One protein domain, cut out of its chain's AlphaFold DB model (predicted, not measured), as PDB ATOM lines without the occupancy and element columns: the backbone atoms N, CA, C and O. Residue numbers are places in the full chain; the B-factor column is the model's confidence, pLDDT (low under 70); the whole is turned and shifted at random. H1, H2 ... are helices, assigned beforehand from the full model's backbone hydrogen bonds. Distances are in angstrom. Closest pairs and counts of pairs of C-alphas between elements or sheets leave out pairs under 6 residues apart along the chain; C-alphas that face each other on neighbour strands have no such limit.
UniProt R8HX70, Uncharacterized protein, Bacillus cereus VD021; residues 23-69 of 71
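This is residues 23 to 69 of the 71 residues of an uncharacterized protein of Bacillus cereus VD021 (UniProt R8HX70). Look for little regular structure here: a winding first stretch, residues 23 to 36, leads into the small helix H1, and a wide loop, residues 41 to 59, swings round to the second helix, H2. The printed part has 47 residues with two named helices, H1 then H2, and no named strand; its class is all helix, with 12 residues in named elements. It is compact and rounded, with a radius of gyration of the C-alphas of 10.6 A and spans of 30 by 23 by 16 A.

Going from Gln 23, you reach H1 at residues 37 to 40; it is too short for an O i to N i+4 pair, and its one O i to N i+3 pair is not within hydrogen-bond range. A long link of 19 residues leads to H2, residues 60 to 67, where every O i to N i+4 pair is within hydrogen-bond range. H1 and H2 are apart, with no C-alpha of the one within 8 A of the other.

Find C-alpha 37 at (22.651, -16.114, 15.530); H1 runs 5.4 A to C-alpha 40. H2 runs 10.4 A from C-alpha 60 at (26.443, -2.875, 14.128) to C-alpha 67 at (22.569, -4.984, 23.548).

The two C-alphas farthest apart, those of Tyr 33 and Asn 48, are 30.4 A apart. The printed part has no cut; its mean pLDDT is 95.2, and no printed residue is under 70.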
ATOM      1  N   GLN A  23      25.630  -1.547   7.488       89.44
ATOM      2  CA  GLN A  23      24.589  -2.458   8.007       89.44
ATOM      3  C   GLN A  23      24.343  -3.702   7.139       89.44
ATOM      4  O   GLN A  23      23.302  -4.347   7.250       89.44
ATOM      5  N   VAL A  24      25.294  -4.055   6.272       90.69
ATOM      6  CA  VAL A  24      25.193  -5.267   5.456       90.69
ATOM      7  C   VAL A  24      25.765  -6.449   6.231       90.69
ATOM      8  O   VAL A  24      26.875  -6.356   6.745       90.69
ATOM      9  N   ASP A  25      24.992  -7.537   6.298       88.25
ATOM     10  CA  ASP A  25      25.374  -8.827   6.891       88.25
ATOM     11  C   ASP A  25      26.020  -8.725   8.290       88.25
ATOM     12  O   ASP A  25      26.960  -9.447   8.615       88.25
ATOM     13  N   CYS A  26      25.521  -7.809   9.127       94.75
ATOM     14  CA  CYS A  26      25.888  -7.717  10.538       94.75
ATOM     15  C   CYS A  26      24.992  -8.601  11.416       94.75
ATOM     16  O   CYS A  26      23.874  -8.960  11.023       94.75
ATOM     17  N   LEU A  27      25.459  -8.900  12.634       96.31
ATOM     18  CA  LEU A  27      24.695  -9.699  13.593       96.31
ATOM     19  C   LEU A  27      23.276  -9.131  13.804       96.31
ATOM     20  O   LEU A  27      23.099  -7.908  13.792       96.31
ATOM     21  N   PRO A  28      22.263 -10.006  13.955       96.38
ATOM     22  CA  PRO A  28      22.374 -11.463  14.119       96.38
ATOM     23  C   PRO A  28      22.594 -12.244  12.811       96.38
ATOM     24  O   PRO A  28      22.687 -13.464  12.839       96.38
ATOM     25  N   LYS A  29      22.676 -11.603  11.642       95.81
ATOM     26  CA  LYS A  29      22.865 -12.320  10.373       95.81
ATOM     27  C   LYS A  29      24.341 -12.638  10.141       95.81
ATOM     28  O   LYS A  29      25.192 -11.770  10.285       95.81
ATOM     29  N   TYR A  30      24.619 -13.862   9.700       93.56
ATOM     30  CA  TYR A  30      25.952 -14.281   9.249       93.56
ATOM     31  C   TYR A  30      26.159 -14.151   7.733       93.56
ATOM     32  O   TYR A  30      27.253 -14.395   7.225       93.56
ATOM     33  N   GLY A  31      25.109 -13.769   7.005       91.56
ATOM     34  CA  GLY A  31      25.096 -13.667   5.555       91.56
ATOM     35  C   GLY A  31      23.698 -13.898   4.971       91.56
ATOM     36  O   GLY A  31      22.761 -14.250   5.694       91.56
ATOM     37  N   PRO A  32      23.537 -13.740   3.647       90.25
ATOM     38  CA  PRO A  32      22.230 -13.768   2.982       90.25
ATOM     39  C   PRO A  32      21.565 -15.151   2.922       90.25
ATOM     40  O   PRO A  32      20.358 -15.235   2.708       90.25
ATOM     41  N   TYR A  33      22.334 -16.233   3.082       93.12
ATOM     42  CA  TYR A  33      21.861 -17.619   2.928       93.12
ATOM     43  C   TYR A  33      22.219 -18.513   4.120       93.12
ATOM     44  O   TYR A  33      22.216 -19.738   4.011       93.12
ATOM     45  N   THR A  34      22.572 -17.906   5.246       93.94
ATOM     46  CA  THR A  34      22.944 -18.598   6.480       93.94
ATOM     47  C   THR A  34      21.865 -18.382   7.529       93.94
ATOM     48  O   THR A  34      21.250 -17.316   7.552       93.94
ATOM     49  N   ALA A  35      21.685 -19.353   8.426       95.69
ATOM     50  CA  ALA A  35      20.913 -19.121   9.641       95.69
ATOM     51  C   ALA A  35      21.514 -17.949  10.439       95.69
ATOM     52  O   ALA A  35      22.713 -17.670  10.350       95.69
ATOM     53  N   SER A  36      20.668 -17.248  11.177       95.81
ATOM     54  CA  SER A  36      21.039 -16.155  12.068       95.81
ATOM     55  C   SER A  36      21.505 -16.670  13.426       95.81
ATOM     56  O   SER A  36      21.179 -17.783  13.833       95.81
ATOM     57  N   GLU A  37      22.240 -15.840  14.156       96.62
ATOM     58  CA  GLU A  37      22.651 -16.114  15.530       96.62
ATOM     59  C   GLU A  37      21.465 -16.420  16.449       96.62
ATOM     60  O   GLU A  37      21.556 -17.295  17.305       96.62
ATOM     61  N   ASP A  38      20.316 -15.791  16.205       92.75
ATOM     62  CA  ASP A  38      19.095 -16.031  16.973       92.75
ATOM     63  C   ASP A  38      18.463 -17.411  16.680       92.75
ATOM     64  O   ASP A  38      17.602 -17.860  17.432       92.75
ATOM     65  N   GLU A  39      18.865 -18.091  15.599       95.69
ATOM     66  CA  GLU A  39      18.382 -19.430  15.231       95.69
ATOM     67  C   GLU A  39      19.319 -20.552  15.687       95.69
ATOM     68  O   GLU A  39      18.851 -21.644  16.015       95.69
ATOM     69  N   ILE A  40      20.637 -20.319  15.657       96.19
ATOM     70  CA  ILE A  40      21.642 -21.367  15.913       96.19
ATOM     71  C   ILE A  40      22.435 -21.175  17.203       96.19
ATOM     72  O   ILE A  40      23.068 -22.135  17.638       96.19
ATOM     73  N   HIS A  41      22.390 -19.985  17.809       94.62
ATOM     74  CA  HIS A  41      23.024 -19.665  19.088       94.62
ATOM     75  C   HIS A  41      24.496 -20.112  19.153       94.62
ATOM     76  O   HIS A  41      24.876 -20.903  20.019       94.62
ATOM     77  N   LEU A  42      25.328 -19.662  18.198       95.56
ATOM     78  CA  LEU A  42      26.762 -19.981  18.220       95.56
ATOM     79  C   LEU A  42      27.455 -19.343  19.421       95.56
ATOM     80  O   LEU A  42      28.429 -19.895  19.939       95.56
ATOM     81  N   PHE A  43      26.972 -18.182  19.849       94.50
ATOM     82  CA  PHE A  43      27.358 -17.597  21.109       94.50
ATOM     83  C   PHE A  43      26.478 -18.170  22.223       94.50
ATOM     84  O   PHE A  43      25.257 -18.021  22.240       94.50
ATOM     85  N   ASP A  44      27.134 -18.748  23.230       89.62
ATOM     86  CA  ASP A  44      26.537 -18.868  24.558       89.62
ATOM     87  C   ASP A  44      26.249 -17.463  25.130       89.62
ATOM     88  O   ASP A  44      26.414 -16.433  24.475       89.62
ATOM     89  N   SER A  45      25.875 -17.366  26.408       94.06
ATOM     90  CA  SER A  45      25.709 -16.056  27.040       94.06
ATOM     91  C   SER A  45      26.971 -15.197  26.901       94.06
ATOM     92  O   SER A  45      28.027 -15.528  27.446       94.06
ATOM     93  N   ILE A  46      26.843 -14.064  26.213       95.88
ATOM     94  CA  ILE A  46      27.902 -13.056  26.066       95.88
ATOM     95  C   ILE A  46      27.873 -11.995  27.174       95.88
ATOM     96  O   ILE A  46      28.721 -11.103  27.215       95.88
ATOM     97  N   ARG A  47      26.933 -12.121  28.117       97.44
ATOM     98  CA  ARG A  47      26.772 -11.200  29.239       97.44
ATOM     99  C   ARG A  47      28.056 -11.111  30.071       97.44
ATOM    100  O   ARG A  47      28.636 -12.134  30.436       97.44
ATOM    101  N   ASN A  48      28.458  -9.891  30.410       97.06
ATOM    102  CA  ASN A  48      29.648  -9.553  31.195       97.06
ATOM    103  C   ASN A  48      30.979  -9.993  30.548       97.06
ATOM    104  O   ASN A  48      31.987 -10.178  31.239       97.06
ATOM    105  N   LYS A  49      30.997 -10.226  29.228       97.31
ATOM    106  CA  LYS A  49      32.220 -10.561  28.490       97.31
ATOM    107  C   LYS A  49      32.756  -9.344  27.747       97.31
ATOM    108  O   LYS A  49      32.003  -8.600  27.126       97.31
ATOM    109  N   LYS A  50      34.086  -9.236  27.725       97.44
ATOM    110  CA  LYS A  50      34.821  -8.314  26.853       97.44
ATOM    111  C   LYS A  50      34.853  -8.900  25.441       97.44
ATOM    112  O   LYS A  50      35.399  -9.988  25.250       97.44
ATOM    113  N   VAL A  51      34.301  -8.183  24.465       96.38
ATOM    114  CA  VAL A  51      34.261  -8.604  23.054       96.38
ATOM    115  C   VAL A  51      35.199  -7.733  22.220       96.38
ATOM    116  O   VAL A  51      35.196  -6.510  22.338       96.38
ATOM    117  N   LEU A  52      36.001  -8.372  21.366       97.19
ATOM    118  CA  LEU A  52      36.814  -7.713  20.346       97.19
ATOM    119  C   LEU A  52      36.306  -8.133  18.965       97.19
ATOM    120  O   LEU A  52      36.437  -9.296  18.594       97.19
ATOM    121  N   ASP A  53      35.774  -7.176  18.208       96.06
ATOM    122  CA  ASP A  53      35.356  -7.372  16.817       96.06
ATOM    123  C   ASP A  53      36.432  -6.826  15.862       96.06
ATOM    124  O   ASP A  53      36.657  -5.614  15.749       96.06
ATOM    125  N   ILE A  54      37.153  -7.737  15.205       96.88
ATOM    126  CA  ILE A  54      38.238  -7.396  14.284       96.88
ATOM    127  C   ILE A  54      37.644  -7.115  12.907       96.88
ATOM    128  O   ILE A  54      37.167  -8.018  12.228       96.88
ATOM    129  N   GLY A  55      37.761  -5.865  12.457       93.81
ATOM    130  CA  GLY A  55      37.154  -5.444  11.196       93.81
ATOM    131  C   GLY A  55      35.674  -5.085  11.335       93.81
ATOM    132  O   GLY A  55      34.941  -5.217  10.364       93.81
ATOM    133  N   CYS A  56      35.266  -4.572  12.503       95.31
ATOM    134  CA  CYS A  56      33.880  -4.233  12.866       95.31
ATOM    135  C   CYS A  56      33.101  -3.314  11.900       95.31
ATOM    136  O   CYS A  56      31.897  -3.125  12.073       95.31
ATOM    137  N   GLY A  57      33.752  -2.720  10.896       94.81
ATOM    138  CA  GLY A  57      33.096  -1.916   9.868       94.81
ATOM    139  C   GLY A  57      32.265  -0.780  10.464       94.81
ATOM    140  O   GLY A  57      32.793   0.096  11.144       94.81
ATOM    141  N   SER A  58      30.954  -0.795  10.207       95.44
ATOM    142  CA  SER A  58      30.008   0.195  10.739       95.44
ATOM    143  C   SER A  58      29.626  -0.018  12.211       95.44
ATOM    144  O   SER A  58      28.842   0.762  12.740       95.44
ATOM    145  N   GLY A  59      30.135  -1.064  12.867       96.62
ATOM    146  CA  GLY A  59      29.966  -1.315  14.300       96.62
ATOM    147  C   GLY A  59      28.636  -1.949  14.714       96.62
ATOM    148  O   GLY A  59      28.390  -2.092  15.906       96.62
ATOM    149  N   HIS A  60      27.777  -2.364  13.779       97.50
ATOM    150  CA  HIS A  60      26.443  -2.875  14.128       97.50
ATOM    151  C   HIS A  60      26.482  -4.257  14.798       97.50
ATOM    152  O   HIS A  60      25.686  -4.520  15.692       97.50
ATOM    153  N   SER A  61      27.464  -5.105  14.466       96.75
ATOM    154  CA  SER A  61      27.693  -6.354  15.209       96.75
ATOM    155  C   SER A  61      28.168  -6.092  16.644       96.75
ATOM    156  O   SER A  61      27.748  -6.784  17.568       96.75
ATOM    157  N   LEU A  62      28.987  -5.055  16.866       96.69
ATOM    158  CA  LEU A  62      29.365  -4.616  18.214       96.69
ATOM    159  C   LEU A  62      28.173  -4.050  18.989       96.69
ATOM    160  O   LEU A  62      28.050  -4.313  20.184       96.69
ATOM    161  N   GLN A  63      27.290  -3.304  18.323       97.00
ATOM    162  CA  GLN A  63      26.048  -2.834  18.931       97.00
ATOM    163  C   GLN A  63      25.176  -4.014  19.375       97.00
ATOM    164  O   GLN A  63      24.769  -4.041  20.532       97.00
ATOM    165  N   TYR A  64      24.973  -5.013  18.507       96.69
ATOM    166  CA  TYR A  64      24.268  -6.247  18.864       96.69
ATOM    167  C   TYR A  64      24.881  -6.890  20.118       96.69
ATOM    168  O   TYR A  64      24.167  -7.201  21.066       96.69
ATOM    169  N   MET A  65      26.209  -7.013  20.191       97.50
ATOM    170  CA  MET A  65      26.892  -7.560  21.373       97.50
ATOM    171  C   MET A  65      26.638  -6.734  22.644       97.50
ATOM    172  O   MET A  65      26.369  -7.298  23.704       97.50
ATOM    173  N   ALA A  66      26.686  -5.403  22.560       97.19
ATOM    174  CA  ALA A  66      26.404  -4.533  23.703       97.19
ATOM    175  C   ALA A  66      24.947  -4.674  24.184       97.19
ATOM    176  O   ALA A  66      24.695  -4.778  25.385       97.19
ATOM    177  N   GLU A  67      23.992  -4.758  23.256       96.75
ATOM    178  CA  GLU A  67      22.569  -4.984  23.548       96.75
ATOM    179  C   GLU A  67      22.319  -6.342  24.232       96.75
ATOM    180  O   GLU A  67      21.396  -6.468  25.036       96.75
ATOM    181  N   HIS A  68      23.195  -7.326  24.000       96.44
ATOM    182  CA  HIS A  68      23.158  -8.652  24.628       96.44
ATOM    183  C   HIS A  68      24.023  -8.755  25.904       96.44
ATOM    184  O   HIS A  68      24.168  -9.831  26.493       96.44
ATOM    185  N   GLY A  69      24.554  -7.627  26.389       97.38
ATOM    186  CA  GLY A  69      25.207  -7.511  27.691       97.38
ATOM    187  C   GLY A  69      26.720  -7.714  27.693       97.38
ATOM    188  O   GLY A  69      27.270  -7.962  28.766       97.38
TER     189      GLY A  69